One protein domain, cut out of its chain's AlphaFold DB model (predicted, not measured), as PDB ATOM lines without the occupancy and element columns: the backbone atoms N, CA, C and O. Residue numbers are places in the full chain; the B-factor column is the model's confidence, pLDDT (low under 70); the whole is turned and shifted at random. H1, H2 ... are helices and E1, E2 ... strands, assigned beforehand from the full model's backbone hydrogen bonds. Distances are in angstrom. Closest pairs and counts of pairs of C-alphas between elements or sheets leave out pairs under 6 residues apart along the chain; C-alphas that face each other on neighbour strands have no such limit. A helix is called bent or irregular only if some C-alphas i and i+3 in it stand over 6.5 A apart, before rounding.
ATOM      1  N   THR A   3     369.713 259.468 296.679       95.75
ATOM      2  CA  THR A   3     369.176 260.800 296.377       95.75
ATOM      3  C   THR A   3     370.271 261.854 296.224       95.75
ATOM      4  O   THR A   3     371.453 261.585 296.449       95.75
ATOM      5  N   VAL A   4     369.894 263.069 295.818       94.75
ATOM      6  CA  VAL A   4     370.816 264.207 295.727       94.75
ATOM      7  C   VAL A   4     371.421 264.513 297.093       94.75
ATOM      8  O   VAL A   4     372.634 264.703 297.190       94.75
ATOM      9  N   ARG A   5     370.619 264.507 298.166       92.44
ATOM     10  CA  ARG A   5     371.127 264.807 299.514       92.44
ATOM     11  C   ARG A   5     372.150 263.785 300.020       92.44
ATOM     12  O   ARG A   5     373.030 264.176 300.785       92.44
ATOM     13  N   ASP A   6     372.102 262.536 299.547       91.62
ATOM     14  CA  ASP A   6     373.106 261.510 299.873       91.62
ATOM     15  C   ASP A   6     374.490 261.810 299.267       91.62
ATOM     16  O   ASP A   6     375.511 261.384 299.810       91.62
ATOM     17  N   ILE A   7     374.540 262.503 298.122       91.31
ATOM     18  CA  ILE A   7     375.770 262.651 297.323       91.31
ATOM     19  C   ILE A   7     376.252 264.089 297.149       91.31
ATOM     20  O   ILE A   7     377.398 264.285 296.749       91.31
ATOM     21  N   ARG A   8     375.431 265.088 297.487       88.75
ATOM     22  CA  ARG A   8     375.745 266.516 297.313       88.75
ATOM     23  C   ARG A   8     377.011 266.983 298.031       88.75
ATOM     24  O   ARG A   8     377.624 267.947 297.607       88.75
ATOM     25  N   HIS A   9     377.432 266.303 299.098       84.38
ATOM     26  CA  HIS A   9     378.670 266.641 299.814       84.38
ATOM     27  C   HIS A   9     379.935 266.086 299.141       84.38
ATOM     28  O   HIS A   9     381.040 266.451 299.530       84.38
ATOM     29  N   ASN A  10     379.779 265.205 298.150       77.38
ATOM     30  CA  ASN A  10     380.875 264.540 297.444       77.38
ATOM     31  C   ASN A  10     381.104 265.111 296.034       77.38
ATOM     32  O   ASN A  10     381.899 264.551 295.281       77.38
ATOM     33  N   GLN A  11     380.378 266.163 295.649       73.62
ATOM     34  CA  GLN A  11     380.455 266.776 294.325       73.62
ATOM     35  C   GLN A  11     380.487 268.296 294.455       73.62
ATOM     36  O   GLN A  11     379.744 268.869 295.247       73.62
ATOM     37  N   ASP A  12     381.337 268.940 293.659       72.81
ATOM     38  CA  ASP A  12     381.331 270.392 293.534       72.81
ATOM     39  C   ASP A  12     380.179 270.815 292.610       72.81
ATOM     40  O   ASP A  12     380.134 270.433 291.439       72.81
ATOM     41  N   GLY A  13     379.257 271.631 293.128       82.69
ATOM     42  CA  GLY A  13     378.159 272.224 292.364       82.69
ATOM     43  C   GLY A  13     376.818 271.493 292.476       82.69
ATOM     44  O   GLY A  13     376.589 270.673 293.361       82.69
ATOM     45  N   VAL A  14     375.891 271.844 291.578       87.12
ATOM     46  CA  VAL A  14     374.508 271.344 291.595       87.12
ATOM     47  C   VAL A  14     374.442 269.923 291.066       87.12
ATOM     48  O   VAL A  14     374.823 269.657 289.925       87.12
ATOM     49  N   VAL A  15     373.864 269.023 291.855       87.94
ATOM     50  CA  VAL A  15     373.644 267.644 291.425       87.94
ATOM     51  C   VAL A  15     372.333 267.563 290.646       87.94
ATOM     52  O   VAL A  15     371.248 267.594 291.225       87.94
ATOM     53  N   ILE A  16     372.425 267.425 289.323       90.69
ATOM     54  CA  ILE A  16     371.281 267.112 288.458       90.69
ATOM     55  C   ILE A  16     371.358 265.623 288.101       90.69
ATOM     56  O   ILE A  16     372.312 265.210 287.440       90.69
ATOM     57  N   PRO A  17     370.385 264.791 288.509       93.00
ATOM     58  CA  PRO A  17     370.418 263.367 288.207       93.00
ATOM     59  C   PRO A  17     370.458 263.095 286.702       93.00
ATOM     60  O   PRO A  17     369.562 263.504 285.964       93.00
ATOM     61  N   ASN A  18     371.444 262.315 286.252       89.12
ATOM     62  CA  ASN A  18     371.551 261.892 284.848       89.12
ATOM     63  C   ASN A  18     370.272 261.203 284.346       89.12
ATOM     64  O   ASN A  18     369.914 261.341 283.176       89.12
ATOM     65  N   GLY A  19     369.557 260.516 285.247       92.69
ATOM     66  CA  GLY A  19     368.258 259.900 284.982       92.69
ATOM     67  C   GLY A  19     367.208 260.871 284.438       92.69
ATOM     68  O   GLY A  19     366.371 260.456 283.646       92.69
ATOM     69  N   PHE A  20     367.277 262.166 284.765       95.44
ATOM     70  CA  PHE A  20     366.349 263.165 284.232       95.44
ATOM     71  C   PHE A  20     366.432 263.268 282.705       95.44
ATOM     72  O   PHE A  20     365.421 263.237 282.007       95.44
ATOM     73  N   ARG A  21     367.649 263.314 282.155       91.69
ATOM     74  CA  ARG A  21     367.844 263.309 280.701       91.69
ATOM     75  C   ARG A  21     367.723 261.899 280.126       91.69
ATOM     76  O   ARG A  21     367.023 261.705 279.137       91.69
ATOM     77  N   ALA A  22     368.391 260.928 280.746       90.25
ATOM     78  CA  ALA A  22     368.470 259.550 280.258       90.25
ATOM     79  C   ALA A  22     367.097 258.871 280.162       90.25
ATOM     80  O   ALA A  22     366.851 258.106 279.235       90.25
ATOM     81  N   ASN A  23     366.182 259.197 281.074       94.25
ATOM     82  CA  ASN A  23     364.835 258.643 281.082       94.25
ATOM     83  C   ASN A  23     363.797 259.566 280.419       94.25
ATOM     84  O   ASN A  23     362.601 259.457 280.685       94.25
ATOM     85  N   GLY A  24     364.246 260.498 279.571       92.19
ATOM     86  CA  GLY A  24     363.381 261.250 278.664       92.19
ATOM     87  C   GLY A  24     362.640 262.447 279.259       92.19
ATOM     88  O   GLY A  24     361.954 263.147 278.514       92.19
ATOM     89  N   TRP A  25     362.781 262.738 280.557       95.62
ATOM     90  CA  TRP A  25     362.039 263.822 281.212       95.62
ATOM     91  C   TRP A  25     362.320 265.189 280.607       95.62
ATOM     92  O   TRP A  25     361.384 265.938 280.329       95.62
ATOM     93  N   SER A  26     363.587 265.480 280.300       92.56
ATOM     94  CA  SER A  26     363.956 266.762 279.694       92.56
ATOM     95  C   SER A  26     363.279 267.032 278.345       92.56
ATOM     96  O   SER A  26     363.170 268.180 277.924       92.56
ATOM     97  N   SER A  27     362.840 265.975 277.655       89.81
ATOM     98  CA  SER A  27     362.240 266.043 276.320       89.81
ATOM     99  C   SER A  27     360.712 266.103 276.339       89.81
ATOM    100  O   SER A  27     360.121 266.621 275.394       89.81
ATOM    101  N   VAL A  28     360.070 265.572 277.384       91.69
ATOM    102  CA  VAL A  28     358.598 265.538 277.502       91.69
ATOM    103  C   VAL A  28     358.038 266.692 278.330       91.69
ATOM    104  O   VAL A  28     356.858 267.018 278.207       91.69
ATOM    105  N   LEU A  29     358.869 267.318 279.164       94.38
ATOM    106  CA  LEU A  29     358.492 268.487 279.948       94.38
ATOM    107  C   LEU A  29     358.622 269.773 279.125       94.38
ATOM    108  O   LEU A  29     359.509 269.916 278.283       94.38
ATOM    109  N   SER A  30     357.743 270.730 279.408       93.75
ATOM    110  CA  SER A  30     357.841 272.087 278.874       93.75
ATOM    111  C   SER A  30     359.079 272.812 279.409       93.75
ATOM    112  O   SER A  30     359.769 272.340 280.319       93.75
ATOM    113  N   HIS A  31     359.384 273.977 278.837       91.31
ATOM    114  CA  HIS A  31     360.554 274.748 279.244       91.31
ATOM    115  C   HIS A  31     360.477 275.157 280.720       91.31
ATOM    116  O   HIS A  31     361.412 274.913 281.475       91.31
ATOM    117  N   GLU A  32     359.342 275.695 281.157       93.00
ATOM    118  CA  GLU A  32     359.122 276.131 282.534       93.00
ATOM    119  C   GLU A  32     359.209 274.977 283.543       93.00
ATOM    120  O   GLU A  32     359.788 275.140 284.615       93.00
ATOM    121  N   MET A  33     358.723 273.783 283.188       95.94
ATOM    122  CA  MET A  33     358.854 272.598 284.038       95.94
ATOM    123  C   MET A  33     360.311 272.124 284.108       95.94
ATOM    124  O   MET A  33     360.795 271.776 285.183       95.94
ATOM    125  N   ASN A  34     361.047 272.164 282.996       95.81
ATOM    126  CA  ASN A  34     362.476 271.854 282.989       95.81
ATOM    127  C   ASN A  34     363.285 272.807 283.877       95.81
ATOM    128  O   ASN A  34     364.098 272.354 284.682       95.81
ATOM    129  N   VAL A  35     363.043 274.117 283.761       94.94
ATOM    130  CA  VAL A  35     363.707 275.131 284.593       94.94
ATOM    131  C   VAL A  35     363.356 274.924 286.066       94.94
ATOM    132  O   VAL A  35     364.252 274.923 286.909       94.94
ATOM    133  N   LEU A  36     362.084 274.664 286.381       97.25
ATOM    134  CA  LEU A  36     361.652 274.374 287.747       97.25
ATOM    135  C   LEU A  36     362.341 273.132 288.322       97.25
ATOM    136  O   LEU A  36     362.806 273.174 289.455       97.25
ATOM    137  N   PHE A  37     362.459 272.045 287.558       97.62
ATOM    138  CA  PHE A  37     363.144 270.843 288.036       97.62
ATOM    139  C   PHE A  37     364.628 271.108 288.345       97.62
ATOM    140  O   PHE A  37     365.135 270.675 289.382       97.62
ATOM    141  N   GLN A  38     365.320 271.867 287.491       95.81
ATOM    142  CA  GLN A  38     366.712 272.259 287.741       95.81
ATOM    143  C   GLN A  38     366.843 273.159 288.975       95.81
ATOM    144  O   GLN A  38     367.743 272.959 289.790       95.81
ATOM    145  N   ALA A  39     365.920 274.105 289.153       96.62
ATOM    146  CA  ALA A  39     365.861 274.943 290.343       96.62
ATOM    147  C   ALA A  39     365.613 274.119 291.618       96.62
ATOM    148  O   ALA A  39     366.228 274.387 292.648       96.62
ATOM    149  N   ILE A  40     364.782 273.075 291.546       97.62
ATOM    150  CA  ILE A  40     364.585 272.140 292.659       97.62
ATOM    151  C   ILE A  40     365.885 271.394 292.977       97.62
ATOM    152  O   ILE A  40     366.284 271.345 294.137       97.62
ATOM    153  N   CYS A  41     366.594 270.878 291.968       96.69
ATOM    154  CA  CYS A  41     367.898 270.240 292.175       96.69
ATOM    155  C   CYS A  41     368.895 271.194 292.856       96.69
ATOM    156  O   CYS A  41     369.605 270.790 293.779       96.69
ATOM    157  N   TYR A  42     368.905 272.471 292.454       95.44
ATOM    158  CA  TYR A  42     369.711 273.515 293.088       95.44
ATOM    159  C   TYR A  42     369.355 273.698 294.568       95.44
ATOM    160  O   TYR A  42     370.225 273.552 295.424       95.44
ATOM    161  N   VAL A  43     368.087 273.951 294.907       96.00
ATOM    162  CA  VAL A  43     367.715 274.198 296.313       96.00
ATOM    163  C   VAL A  43     367.864 272.953 297.190       96.00
ATOM    164  O   VAL A  43     368.229 273.081 298.354       96.00
ATOM    165  N   VAL A  44     367.654 271.750 296.647       96.00
ATOM    166  CA  VAL A  44     367.887 270.482 297.362       96.00
ATOM    167  C   VAL A  44     369.375 270.271 297.646       96.00
ATOM    168  O   VAL A  44     369.738 269.767 298.714       96.00
ATOM    169  N   THR A  45     370.241 270.693 296.722       94.12
ATOM    170  CA  THR A  45     371.693 270.689 296.922       94.12
ATOM    171  C   THR A  45     372.083 271.690 298.017       94.12
ATOM    172  O   THR A  45     372.779 271.324 298.958       94.12
ATOM    173  N   GLU A  46     371.568 272.919 297.967       93.12
ATOM    174  CA  GLU A  46     372.095 274.038 298.762       93.12
ATOM    175  C   GLU A  46     371.420 274.278 300.122       93.12
ATOM    176  O   GLU A  46     371.986 274.972 300.968       93.12
ATOM    177  N   LYS A  47     370.187 273.805 300.333       95.00
ATOM    178  CA  LYS A  47     369.375 274.157 301.513       95.00
ATOM    179  C   LYS A  47     369.131 272.961 302.423       95.00
ATOM    180  O   LYS A  47     369.194 271.803 302.001       95.00
ATOM    181  N   GLU A  48     368.849 273.232 303.694       93.69
ATOM    182  CA  GLU A  48     368.686 272.183 304.702       93.69
ATOM    183  C   GLU A  48     367.241 271.912 305.069       93.69
ATOM    184  O   GLU A  48     366.923 270.792 305.453       93.69
ATOM    185  N   THR A  49     366.366 272.902 304.924       96.19
ATOM    186  CA  THR A  49     364.950 272.767 305.277       96.19
ATOM    187  C   THR A  49     364.049 273.119 304.106       96.19
ATOM    188  O   THR A  49     364.391 273.948 303.264       96.19
ATOM    189  N   LYS A  50     362.851 272.535 304.073       95.62
ATOM    190  CA  LYS A  50     361.831 272.843 303.065       95.62
ATOM    191  C   LYS A  50     361.467 274.328 303.038       95.62
ATOM    192  O   LYS A  50     361.359 274.894 301.962       95.62
ATOM    193  N   ALA A  51     361.392 274.984 304.198       95.94
ATOM    194  CA  ALA A  51     361.132 276.423 304.277       95.94
ATOM    195  C   ALA A  51     362.241 277.264 303.613       95.94
ATOM    196  O   ALA A  51     361.961 278.251 302.934       95.94
ATOM    197  N   GLU A  52     363.510 276.876 303.779       97.50
ATOM    198  CA  GLU A  52     364.625 277.516 303.072       97.50
ATOM    199  C   GLU A  52     364.590 277.228 301.569       97.50
ATOM    200  O   GLU A  52     364.922 278.112 300.782       97.50
ATOM    201  N   MET A  53     364.196 276.013 301.170       96.88
ATOM    202  CA  MET A  53     364.051 275.627 299.763       96.88
ATOM    203  C   MET A  53     362.945 276.426 299.077       96.88
ATOM    204  O   MET A  53     363.183 276.989 298.015       96.88
ATOM    205  N   GLU A  54     361.767 276.522 299.692       95.75
ATOM    206  CA  GLU A  54     360.630 277.308 299.198       95.75
ATOM    207  C   GLU A  54     361.021 278.776 299.020       95.75
ATOM    208  O   GLU A  54     360.889 279.325 297.926       95.75
ATOM    209  N   LYS A  55     361.620 279.376 300.056       95.94
ATOM    210  CA  LYS A  55     362.115 280.751 299.984       95.94
ATOM    211  C   LYS A  55     363.156 280.929 298.875       95.94
ATOM    212  O   LYS A  55     363.116 281.913 298.146       95.94
ATOM    213  N   ALA A  56     364.089 279.991 298.733       95.69
ATOM    214  CA  ALA A  56     365.100 280.065 297.688       95.69
ATOM    215  C   ALA A  56     364.488 279.943 296.285       95.69
ATOM    216  O   ALA A  56     364.939 280.636 295.381       95.69
ATOM    217  N   LEU A  57     363.449 279.121 296.094       95.56
ATOM    218  CA  LEU A  57     362.724 279.047 294.823       95.56
ATOM    219  C   LEU A  57     361.988 280.354 294.493       95.56
ATOM    220  O   LEU A  57     361.911 280.710 293.318       95.56
ATOM    221  N   ASP A  58     361.452 281.064 295.490       93.31
ATOM    222  CA  ASP A  58     360.825 282.385 295.304       93.31
ATOM    223  C   ASP A  58     361.820 283.453 294.833       93.31
ATOM    224  O   ASP A  58     361.466 284.365 294.085       93.31
ATOM    225  N   GLU A  59     363.075 283.333 295.261       94.69
ATOM    226  CA  GLU A  59     364.145 284.283 294.955       94.69
ATOM    227  C   GLU A  59     364.782 284.054 293.568       94.69
ATOM    228  O   GLU A  59     365.551 284.896 293.103       94.69
ATOM    229  N   ILE A  60     364.459 282.958 292.865       94.12
ATOM    230  CA  ILE A  60     364.995 282.676 291.524       94.12
ATOM    231  C   ILE A  60     364.235 283.486 290.468       94.12
ATOM    232  O   ILE A  60     363.117 283.143 290.081       94.12
ATOM    233  N   GLU A  61     364.881 284.524 289.928       90.00
ATOM    234  CA  GLU A  61     364.318 285.396 288.881       90.00
ATOM    235  C   GLU A  61     363.811 284.614 287.660       90.00
ATOM    236  O   GLU A  61     362.740 284.906 287.140       90.00
ATOM    237  N   GLY A  62     364.528 283.565 287.241       84.94
ATOM    238  CA  GLY A  62     364.141 282.727 286.100       84.94
ATOM    239  C   GLY A  62     362.851 281.916 286.295       84.94
ATOM    240  O   GLY A  62     362.323 281.385 285.321       84.94
ATOM    241  N   LEU A  63     362.338 281.815 287.526       89.81
ATOM    242  CA  LEU A  63     361.042 281.196 287.822       89.81
ATOM    243  C   LEU A  63     359.908 282.219 287.927       89.81
ATOM    244  O   LEU A  63     358.735 281.834 287.923       89.81
ATOM    245  N   GLN A  64     360.221 283.513 288.006       86.38
ATOM    246  CA  GLN A  64     359.205 284.552 288.106       86.38
ATOM    247  C   GLN A  64     358.406 284.628 286.802       86.38
ATOM    248  O   GLN A  64     358.963 284.710 285.711       86.38
ATOM    249  N   GLY A  65     357.077 284.572 286.914       80.88
ATOM    250  CA  GLY A  65     356.187 284.541 285.748       80.88
ATOM    251  C   GLY A  65     356.116 283.184 285.037       80.88
ATOM    252  O   GLY A  65     355.456 283.070 284.005       80.88
ATOM    253  N   THR A  66     356.745 282.127 285.566       86.00
ATOM    254  CA  THR A  66     356.458 280.766 285.085       86.00
ATOM    255  C   THR A  66     355.019 280.381 285.434       86.00
ATOM    256  O   THR A  66     354.493 280.778 286.473       86.00
ATOM    257  N   PHE A  67     354.362 279.627 284.548       87.25
ATOM    258  CA  PHE A  67     352.966 279.178 284.689       87.25
ATOM    259  C   PHE A  67     351.897 280.290 284.739       87.25
ATOM    260  O   PHE A  67     350.715 279.981 284.863       87.25
ATOM    261  N   THR A  68     352.261 281.570 284.590       84.88
ATOM    262  CA  THR A  68     351.280 282.661 284.494       84.88
ATOM    263  C   THR A  68     350.661 282.748 283.100       84.88
ATOM    264  O   THR A  68     351.174 282.191 282.127       84.88
ATOM    265  N   GLU A  69     349.551 283.482 282.986       85.81
ATOM    266  CA  GLU A  69     348.938 283.759 281.689       85.81
ATOM    267  C   GLU A  69     349.927 284.476 280.759       85.81
ATOM    268  O   GLU A  69     350.646 285.392 281.163       85.81
ATOM    269  N   LEU A  70     349.983 284.026 279.505       86.31
ATOM    270  CA  LEU A  70     350.894 284.578 278.513       86.31
ATOM    271  C   LEU A  70     350.348 285.902 277.982       86.31
ATOM    272  O   LEU A  70     349.232 285.962 277.472       86.31
ATOM    273  N   VAL A  71     351.179 286.936 278.041       88.44
ATOM    274  CA  VAL A  71     350.853 288.291 277.594       88.44
ATOM    275  C   VAL A  71     351.670 288.593 276.338       88.44
ATOM    276  O   VAL A  71     352.895 288.465 276.357       88.44
ATOM    277  N   ALA A  72     351.009 288.947 275.232       89.06
ATOM    278  CA  ALA A  72     351.653 289.090 273.921       89.06
ATOM    279  C   ALA A  72     352.749 290.170 273.913       89.06
ATOM    280  O   ALA A  72     353.774 290.014 273.253       89.06
ATOM    281  N   GLU A  73     352.569 291.226 274.706       89.75
ATOM    282  CA  GLU A  73     353.515 292.326 274.901       89.75
ATOM    283  C   GLU A  73     354.848 291.878 275.527       89.75
ATOM    284  O   GLU A  73     355.843 292.593 275.421       89.75
ATOM    285  N   GLY A  74     354.889 290.699 276.161       85.31
ATOM    286  CA  GLY A  74     356.110 290.102 276.709       85.31
ATOM    287  C   GLY A  74     357.022 289.452 275.662       85.31
ATOM    288  O   GLY A  74     358.121 289.013 276.000       85.31
ATOM    289  N   PHE A  75     356.593 289.376 274.398       91.12
ATOM    290  CA  PHE A  75     357.325 288.715 273.318       91.12
ATOM    291  C   PHE A  75     357.921 289.728 272.338       91.12
ATOM    292  O   PHE A  75     357.377 290.806 272.106       91.12
ATOM    293  N   LYS A  76     359.054 289.365 271.721       92.56
ATOM    294  CA  LYS A  76     359.753 290.224 270.745       92.56
ATOM    295  C   LYS A  76     358.925 290.470 269.482       92.56
ATOM    296  O   LYS A  76     359.109 291.491 268.821       92.56
ATOM    297  N   SER A  77     358.049 289.531 269.138       94.06
ATOM    298  CA  SER A  77     357.168 289.604 267.981       94.06
ATOM    299  C   SER A  77     355.889 288.790 268.202       94.06
ATOM    300  O   SER A  77     355.834 287.888 269.042       94.06
ATOM    301  N   GLU A  78     354.855 289.079 267.410       93.38
ATOM    302  CA  GLU A  78     353.622 288.282 267.386       93.38
ATOM    303  C   GLU A  78     353.878 286.842 266.898       93.38
ATOM    304  O   GLU A  78     353.198 285.907 267.323       93.38
ATOM    305  N   GLU A  79     354.867 286.652 266.019       95.12
ATOM    306  CA  GLU A  79     355.279 285.333 265.537       95.12
ATOM    307  C   GLU A  79     355.875 284.492 266.670       95.12
ATOM    308  O   GLU A  79     355.452 283.351 266.857       95.12
ATOM    309  N   ASP A  80     356.759 285.076 267.487       92.00
ATOM    310  CA  ASP A  80     357.332 284.405 268.660       92.00
ATOM    311  C   ASP A  80     356.244 284.025 269.670       92.00
ATOM    312  O   ASP A  80     356.230 282.902 270.177       92.00
ATOM    313  N   PHE A  81     355.293 284.933 269.923       93.88
ATOM    314  CA  PHE A  81     354.156 284.663 270.801       93.88
ATOM    315  C   PHE A  81     353.322 283.480 270.295       93.88
ATOM    316  O   PHE A  81     353.086 282.520 271.031       93.88
ATOM    317  N   LYS A  82     352.912 283.498 269.020       94.88
ATOM    318  CA  LYS A  82     352.143 282.397 268.414       94.88
ATOM    319  C   LYS A  82     352.930 281.089 268.413       94.88
ATOM    320  O   LYS A  82     352.357 280.036 268.698       94.88
ATOM    321  N   GLY A  83     354.228 281.146 268.117       93.62
ATOM    322  CA  GLY A  83     355.130 280.000 268.158       93.62
ATOM    323  C   GLY A  83     355.178 279.364 269.545       93.62
ATOM    324  O   GLY A  83     354.975 278.155 269.678       93.62
ATOM    325  N   TYR A  84     355.349 280.182 270.584       91.62
ATOM    326  CA  TYR A  84     355.371 279.720 271.968       91.62
ATOM    327  C   TYR A  84     354.020 279.153 272.421       91.62
ATOM    328  O   TYR A  84     353.971 278.062 272.985       91.62
ATOM    329  N   VAL A  85     352.906 279.830 272.117       92.56
ATOM    330  CA  VAL A  85     351.552 279.333 272.430       92.56
ATOM    331  C   VAL A  85     351.301 277.971 271.778       92.56
ATOM    332  O   VAL A  85     350.787 277.059 272.426       92.56
ATOM    333  N   ASN A  86     351.700 277.796 270.516       94.56
ATOM    334  CA  ASN A  86     351.585 276.515 269.822       94.56
ATOM    335  C   ASN A  86     352.434 275.424 270.485       94.56
ATOM    336  O   ASN A  86     351.954 274.304 270.666       94.56
ATOM    337  N   LEU A  87     353.672 275.743 270.872       92.50
ATOM    338  CA  LEU A  87     354.545 274.818 271.590       92.50
ATOM    339  C   LEU A  87     353.935 274.399 272.936       92.50
ATOM    340  O   LEU A  87     353.830 273.207 273.218       92.50
ATOM    341  N   LEU A  88     353.458 275.357 273.731       91.88
ATOM    342  CA  LEU A  88     352.814 275.092 275.015       91.88
ATOM    343  C   LEU A  88     351.553 274.233 274.850       91.88
ATOM    344  O   LEU A  88     351.352 273.272 275.588       91.88
ATOM    345  N   ASN A  89     350.722 274.522 273.846       93.31
ATOM    346  CA  ASN A  89     349.530 273.726 273.559       93.31
ATOM    347  C   ASN A  89     349.869 272.284 273.153       93.31
ATOM    348  O   ASN A  89     349.114 271.372 273.493       93.31
ATOM    349  N   ARG A  90     351.011 272.044 272.492       93.88
ATOM    350  CA  ARG A  90     351.496 270.679 272.231       93.88
ATOM    351  C   ARG A  90     351.842 269.943 273.524       93.88
ATOM    352  O   ARG A  90     351.434 268.793 273.664       93.88
ATOM    353  N   PHE A  91     352.517 270.590 274.477       93.50
ATOM    354  CA  PHE A  91     352.791 269.993 275.792       93.50
ATOM    355  C   PHE A  91     351.504 269.723 276.579       93.50
ATOM    356  O   PHE A  91     351.329 268.632 277.118       93.50
ATOM    357  N   LYS A  92     350.556 270.669 276.581       93.69
ATOM    358  CA  LYS A  92     349.231 270.482 277.193       93.69
ATOM    359  C   LYS A  92     348.491 269.287 276.591       93.69
ATOM    360  O   LYS A  92     347.955 268.468 277.327       93.69
ATOM    361  N   ALA A  93     348.493 269.157 275.263       94.00
ATOM    362  CA  ALA A  93     347.870 268.027 274.576       94.00
ATOM    363  C   ALA A  93     348.573 266.694 274.888       94.00
ATOM    364  O   ALA A  93     347.900 265.683 275.090       94.00
ATOM    365  N   PHE A  94     349.908 266.690 274.964       94.12
ATOM    366  CA  PHE A  94     350.698 265.518 275.344       94.12
ATOM    367  C   PHE A  94     350.351 265.026 276.759       94.12
ATOM    368  O   PHE A  94     350.033 263.849 276.939       94.12
ATOM    369  N   LEU A  95     350.331 265.927 277.751       94.69
ATOM    370  CA  LEU A  95     349.919 265.589 279.119       94.69
ATOM    371  C   LEU A  95     348.448 265.157 279.171       94.69
ATOM    372  O   LEU A  95     348.125 264.127 279.767       94.69
ATOM    373  N   GLY A  96     347.569 265.882 278.474       95.44
ATOM    374  CA  GLY A  96     346.135 265.599 278.422       95.44
ATOM    375  C   GLY A  96     345.811 264.217 277.855       95.44
ATOM    376  O   GLY A  96     344.895 263.558 278.342       95.44
ATOM    377  N   ARG A  97     346.606 263.715 276.900       95.12
ATOM    378  CA  ARG A  97     346.495 262.334 276.394       95.12
ATOM    379  C   ARG A  97     346.698 261.295 277.496       95.12
ATOM    380  O   ARG A  97     346.054 260.257 277.476       95.12
ATOM    381  N   SER A  98     347.538 261.603 278.479       94.38
ATOM    382  CA  SER A  98     347.784 260.759 279.655       94.38
ATOM    383  C   SER A  98     346.840 261.083 280.823       94.38
ATOM    384  O   SER A  98     347.092 260.662 281.948       94.38
ATOM    385  N   ASN A  99     345.760 261.838 280.572       95.00
ATOM    386  CA  ASN A  99     344.811 262.325 281.575       95.00
ATOM    387  C   ASN A  99     345.479 263.151 282.692       95.00
ATOM    388  O   ASN A  99     345.146 263.023 283.872       95.00
ATOM    389  N   ILE A 100     346.461 263.971 282.311       96.00
ATOM    390  CA  ILE A 100     347.166 264.882 283.207       96.00
ATOM    391  C   ILE A 100     346.883 266.317 282.774       96.00
ATOM    392  O   ILE A 100     347.090 266.687 281.618       96.00
ATOM    393  N   GLU A 101     346.430 267.129 283.721       95.12
ATOM    394  CA  GLU A 101     346.269 268.562 283.515       95.12
ATOM    395  C   GLU A 101     347.619 269.269 283.603       95.12
ATOM    396  O   GLU A 101     348.490 268.921 284.403       95.12
ATOM    397  N   TYR A 102     347.795 270.266 282.743       94.12
ATOM    398  CA  TYR A 102     348.978 271.108 282.770       94.12
ATOM    399  C   TYR A 102     348.917 272.043 283.985       94.12
ATOM    400  O   TYR A 102     347.870 272.664 284.179       94.12
ATOM    401  N   PRO A 103     349.999 272.181 284.771       95.06
ATOM    402  CA  PRO A 103     349.966 272.965 286.001       95.06
ATOM    403  C   PRO A 103     349.719 274.451 285.718       95.06
ATOM    404  O   PRO A 103     350.330 275.034 284.819       95.06
ATOM    405  N   ALA A 104     348.835 275.066 286.503       92.12
ATOM    406  CA  ALA A 104     348.523 276.495 286.454       92.12
ATOM    407  C   ALA A 104     349.361 277.324 287.443       92.12
ATOM    408  O   ALA A 104     349.284 278.551 287.461       92.12
ATOM    409  N   SER A 105     350.155 276.661 288.281       93.81
ATOM    410  CA  SER A 105     351.051 277.291 289.246       93.81
ATOM    411  C   SER A 105     352.316 276.462 289.439       93.81
ATOM    412  O   SER A 105     352.362 275.265 289.134       93.81
ATOM    413  N   ARG A 106     353.351 277.097 289.991       94.25
ATOM    414  CA  ARG A 106     354.582 276.413 290.395       94.25
ATOM    415  C   ARG A 106     354.289 275.332 291.436       94.25
ATOM    416  O   ARG A 106     354.849 274.245 291.360       94.25
ATOM    417  N   GLU A 107     353.398 275.607 292.380       94.19
ATOM    418  CA  GLU A 107     353.010 274.676 293.437       94.19
ATOM    419  C   GLU A 107     352.348 273.425 292.845       94.19
ATOM    420  O   GLU A 107     352.721 272.309 293.204       94.19
ATOM    421  N   GLU A 108     351.441 273.583 291.878       96.06
ATOM    422  CA  GLU A 108     350.856 272.453 291.143       96.06
ATOM    423  C   GLU A 108     351.911 271.659 290.363       96.06
ATOM    424  O   GLU A 108     351.884 270.426 290.369       96.06
ATOM    425  N   ALA A 109     352.876 272.338 289.736       96.81
ATOM    426  CA  ALA A 109     353.972 271.677 289.032       96.81
ATOM    427  C   ALA A 109     354.859 270.855 289.987       96.81
ATOM    428  O   ALA A 109     355.214 269.718 289.669       96.81
ATOM    429  N   ILE A 110     355.157 271.372 291.186       97.25
ATOM    430  CA  ILE A 110     355.885 270.631 292.229       97.25
ATOM    431  C   ILE A 110     355.083 269.402 292.675       97.25
ATOM    432  O   ILE A 110     355.648 268.318 292.807       97.25
ATOM    433  N   GLN A 111     353.765 269.524 292.858       97.69
ATOM    434  CA  GLN A 111     352.922 268.375 293.209       97.69
ATOM    435  C   GLN A 111     352.912 267.300 292.114       97.69
ATOM    436  O   GLN A 111     352.936 266.107 292.425       97.69
ATOM    437  N   LEU A 112     352.935 267.693 290.836       97.75
ATOM    438  CA  LEU A 112     353.112 266.746 289.732       97.75
ATOM    439  C   LEU A 112     354.475 266.053 289.800       97.75
ATOM    440  O   LEU A 112     354.530 264.831 289.683       97.75
ATOM    441  N   PHE A 113     355.557 266.790 290.060       98.38
ATOM    442  CA  PHE A 113     356.883 266.197 290.235       98.38
ATOM    443  C   PHE A 113     356.940 265.206 291.395       98.38
ATOM    444  O   PHE A 113     357.535 264.140 291.242       98.38
ATOM    445  N   ILE A 114     356.273 265.501 292.511       98.12
ATOM    446  CA  ILE A 114     356.144 264.564 293.632       98.12
ATOM    447  C   ILE A 114     355.371 263.314 293.198       98.12
ATOM    448  O   ILE A 114     355.825 262.191 293.412       98.12
ATOM    449  N   LYS A 115     354.231 263.488 292.519       97.00
ATOM    450  CA  LYS A 115     353.404 262.379 292.018       97.00
ATOM    451  C   LYS A 115     354.154 261.480 291.032       97.00
ATOM    452  O   LYS A 115     353.930 260.273 291.018       97.00
ATOM    453  N   TRP A 116     355.023 262.055 290.209       97.31
ATOM    454  CA  TRP A 116     355.852 261.330 289.245       97.31
ATOM    455  C   TRP A 116     357.124 260.733 289.855       97.31
ATOM    456  O   TRP A 116     357.862 260.036 289.163       97.31
ATOM    457  N   GLY A 117     357.396 261.006 291.133       96.75
ATOM    458  CA  GLY A 117     358.604 260.563 291.820       96.75
ATOM    459  C   GLY A 117     359.867 261.325 291.416       96.75
ATOM    460  O   GLY A 117     360.958 260.886 291.751       96.75
ATOM    461  N   LEU A 118     359.747 262.447 290.700       97.69
ATOM    462  CA  LEU A 118     360.872 263.333 290.383       97.69
ATOM    463  C   LEU A 118     361.350 264.113 291.607       97.69
ATOM    464  O   LEU A 118     362.512 264.498 291.678       97.69
ATOM    465  N   VAL A 119     360.452 264.346 292.561       98.12
ATOM    466  CA  VAL A 119     360.740 264.982 293.844       98.12
ATOM    467  C   VAL A 119     360.199 264.086 294.947       98.12
ATOM    468  O   VAL A 119     359.107 263.536 294.839       98.12
ATOM    469  N   ILE A 120     360.964 263.928 296.016       97.69
ATOM    470  CA  ILE A 120     360.573 263.174 297.201       97.69
ATOM    471  C   ILE A 120     360.243 264.190 298.291       97.69
ATOM    472  O   ILE A 120     361.095 264.985 298.680       97.69
ATOM    473  N   ASP A 121     359.006 264.167 298.784       96.81
ATOM    474  CA  ASP A 121     358.593 264.979 299.928       96.81
ATOM    475  C   ASP A 121     358.740 264.170 301.220       96.81
ATOM    476  O   ASP A 121     357.931 263.289 301.510       96.81
ATOM    477  N   ASN A 122     359.790 264.464 301.991       93.38
ATOM    478  CA  ASN A 122     360.067 263.817 303.276       93.38
ATOM    479  C   ASN A 122     359.441 264.583 304.460       93.38
ATOM    480  O   ASN A 122     359.814 264.356 305.611       93.38
ATOM    481  N   GLY A 123     358.517 265.515 304.199       92.81
ATOM    482  CA  GLY A 123     357.905 266.381 305.206       92.81
ATOM    483  C   GLY A 123     358.735 267.638 305.447       92.81
ATOM    484  O   GLY A 123     358.371 268.711 304.966       92.81
ATOM    485  N   ASP A 124     359.859 267.499 306.151       93.44
ATOM    486  CA  ASP A 124     360.706 268.636 306.555       93.44
ATOM    487  C   ASP A 124     361.675 269.100 305.457       93.44
ATOM    488  O   ASP A 124     362.234 270.197 305.539       93.44
ATOM    489  N   VAL A 125     361.880 268.275 304.426       95.75
ATOM    490  CA  VAL A 125     362.778 268.538 303.294       95.75
ATOM    491  C   VAL A 125     362.219 267.952 302.004       95.75
ATOM    492  O   VAL A 125     361.557 266.909 302.020       95.75
ATOM    493  N   TRP A 126     362.555 268.588 300.884       97.62
ATOM    494  CA  TRP A 126     362.502 267.936 299.580       97.62
ATOM    495  C   TRP A 126     363.822 267.245 299.265       97.62
ATOM    496  O   TRP A 126     364.893 267.655 299.717       97.62
ATOM    497  N   ASP A 127     363.728 266.200 298.459       97.38
ATOM    498  CA  ASP A 127     364.868 265.518 297.872       97.38
ATOM    499  C   ASP A 127     364.569 265.129 296.421       97.38
ATOM    500  O   ASP A 127     363.433 265.225 295.958       97.38
ATOM    501  N   VAL A 128     365.585 264.681 295.695       97.94
ATOM    502  CA  VAL A 128     365.471 264.242 294.303       97.94
ATOM    503  C   VAL A 128     366.163 262.886 294.181       97.94
ATOM    504  O   VAL A 128     367.309 262.755 294.623       97.94
ATOM    505  N   PRO A 129     365.522 261.852 293.605       97.00
ATOM    506  CA  PRO A 129     366.187 260.573 293.416       97.00
ATOM    507  C   PRO A 129     367.355 260.718 292.438       97.00
ATOM    508  O   PRO A 129     367.308 261.485 291.485       97.00
ATOM    509  N   VAL A 130     368.404 259.934 292.653       94.56
ATOM    510  CA  VAL A 130     369.529 259.764 291.726       94.56
ATOM    511  C   VAL A 130     369.450 258.386 291.084       94.56
ATOM    512  O   VAL A 130     369.573 258.258 289.865       94.56
ATOM    513  N   HIS A 131     369.199 257.351 291.891       91.06
ATOM    514  CA  HIS A 131     369.031 255.988 291.399       91.06
ATOM    515  C   HIS A 131     368.174 255.114 292.345       91.06
ATOM    516  O   HIS A 131     368.472 255.030 293.545       91.06
ATOM    517  N   PRO A 132     367.146 254.402 291.837       92.94
ATOM    518  CA  PRO A 132     366.595 254.505 290.481       92.94
ATOM    519  C   PRO A 132     365.923 255.867 290.250       92.94
ATOM    520  O   PRO A 132     365.391 256.459 291.185       92.94
ATOM    521  N   PHE A 133     365.959 256.356 289.010       95.06
ATOM    522  CA  PHE A 133     365.239 257.562 288.592       95.06
ATOM    523  C   PHE A 133     363.980 257.147 287.810       95.06
ATOM    524  O   PHE A 133     364.090 256.205 287.021       95.06
ATOM    525  N   PRO A 134     362.813 257.797 287.992       95.25
ATOM    526  CA  PRO A 134     361.584 257.442 287.274       95.25
ATOM    527  C   PRO A 134     361.745 257.487 285.753       95.25
ATOM    528  O   PRO A 134     362.509 258.309 285.237       95.25
ATOM    529  N   ASP A 135     361.007 256.645 285.027       94.31
ATOM    530  CA  ASP A 135     361.004 256.634 283.564       94.31
ATOM    531  C   ASP A 135     359.760 257.324 282.995       94.31
ATOM    532  O   ASP A 135     358.631 256.969 283.333       94.31
ATOM    533  N   ALA A 136     359.953 258.325 282.128       93.88
ATOM    534  CA  ALA A 136     358.838 259.053 281.527       93.88
ATOM    535  C   ALA A 136     357.927 258.125 280.700       93.88
ATOM    536  O   ALA A 136     356.714 258.339 280.637       93.88
ATOM    537  N   SER A 137     358.490 257.073 280.098       93.31
ATOM    538  CA  SER A 137     357.734 256.098 279.303       93.31
ATOM    539  C   SER A 137     356.799 255.214 280.127       93.31
ATOM    540  O   SER A 137     355.838 254.678 279.583       93.31
ATOM    541  N   GLU A 138     357.029 255.105 281.437       92.94
ATOM    542  CA  GLU A 138     356.156 254.358 282.349       92.94
ATOM    543  C   GLU A 138     354.927 255.173 282.779       92.94
ATOM    544  O   GLU A 138     353.938 254.603 283.242       92.94
ATOM    545  N   LEU A 139     354.972 256.502 282.629       92.94
ATOM    546  CA  LEU A 139     353.935 257.414 283.120       92.94
ATOM    547  C   LEU A 139     353.051 257.986 282.018       92.94
ATOM    548  O   LEU A 139     351.858 258.206 282.244       92.94
ATOM    549  N   PHE A 140     353.615 258.259 280.844       94.81
ATOM    550  CA  PHE A 140     352.880 258.900 279.762       94.81
ATOM    551  C   PHE A 140     352.356 257.886 278.750       94.81
ATOM    552  O   PHE A 140     353.034 256.936 278.367       94.81
ATOM    553  N   GLN A 141     351.152 258.133 278.239       94.69
ATOM    554  CA  GLN A 141     350.668 257.448 277.054       94.69
ATOM    555  C   GLN A 141     351.417 258.001 275.838       94.69
ATOM    556  O   GLN A 141     351.193 259.144 275.432       94.69
ATOM    557  N   LEU A 142     352.303 257.192 275.260       93.50
ATOM    558  CA  LEU A 142     353.127 257.548 274.105       93.50
ATOM    559  C   LEU A 142     352.562 256.954 272.813       93.50
ATOM    560  O   LEU A 142     352.025 255.847 272.797       93.50
TER     561      LEU A 142
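AT A GLANCE: This is residues 3 to 142 of the 246 residues of an uncharacterized protein of Brevibacillus reuszeri (UniProt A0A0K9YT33). Helix H4 runs through the middle of the model, with H5 folded back on the end of H4 as a helical hairpin and H7 near H4, turned about perpendicular to it. The longest helix, H6, makes one end of the long axis and touches no other helix; the irregular H1 makes the other end, and the short H2, H3 and H8 form a loose chain of neighbours, H3 near H4. The 140 printed residues hold eight named helices and one named strand, in the order H1 to H7, E1, H8, and the class is mostly helix. The whole is compact, with a radius of gyration of the C-alphas of 15.7 A, and spans 46 by 34 by 26 A.

HOW THE PARTS SIT: H1, residues 4 to 10, touches H4, residues 31 to 46, at residues 41 to 45 of H4 alone; their closest C-alphas, of Arg 8 and Thr 45, are 5.8 A apart, at a steep tilt of 57 degrees, the same way. H2, residues 18 to 22, and H3, residues 25 to 28, are close but not clearly touching, with the C-alphas of Phe 20 and Ser 26 closest at 6.3 A. H3 and H4 are close but not clearly touching, with the C-alphas of Ser 26 and Asn 34 closest at 6.2 A. H5, residues 50 to 58, touches H4 at residues 39 to 44 of H4 alone; the closest C-alphas, of Val 43 and Met 53, are 5.2 A apart, at a steep tilt of 44 degrees, opposite ways. H6, residues 78 to 97, is apart from H4, but close to H3 without clearly touching, with the C-alphas of Val 28 and Phe 91 closest at 7.5 A. H7, residues 106 to 115, and H4 are close but not clearly touching, with the C-alphas of Met 33 and Ala 109 closest at 7.0 A, about perpendicular at 77 degrees. E1, residues 129 to 131, pairs with no named strand; its closest C-alpha pair with H1 is Val 130 and Val 4, 6.1 A. H8, residues 136 to 139, is close to H3 but not clearly touching, with the C-alphas of Ala 136 and Trp 25 closest at 5.8 A. Every O i to N i+4 pair is within hydrogen-bond range in H2, H4, H5, H6 and H7; in H1 it is 1 of 3, beside 2 of 4 O i to N i+3 pairs, and H3 and H8 are too short for such a pair.

IN THESE COORDINATES: H1 begins at C-alpha 4 (370.816, 264.207, 295.727) and is irregular, with C-alphas 6 and 9 7.6 A apart. From first to last C-alpha H4 is 22.7 A, H5 12.3 A, H6 28.4 A and H7 14.2 A long. H6 begins at C-alpha 78 (353.622, 288.282, 267.386), and H8 ends at C-alpha 139 (353.935, 257.414, 283.120).

THE WHOLE: The C-alphas of Asn 10 and Glu 78, 47.0 A apart, are the two farthest apart. The links from H5 to H6, 19 residues, and from H7 to E1, 13 residues, are long; in the latter, residues 120 to 121 pair antiparallel with residues 126 to 127. The printed part has no cut, its mean pLDDT is 93.1, and no printed residue is under 70.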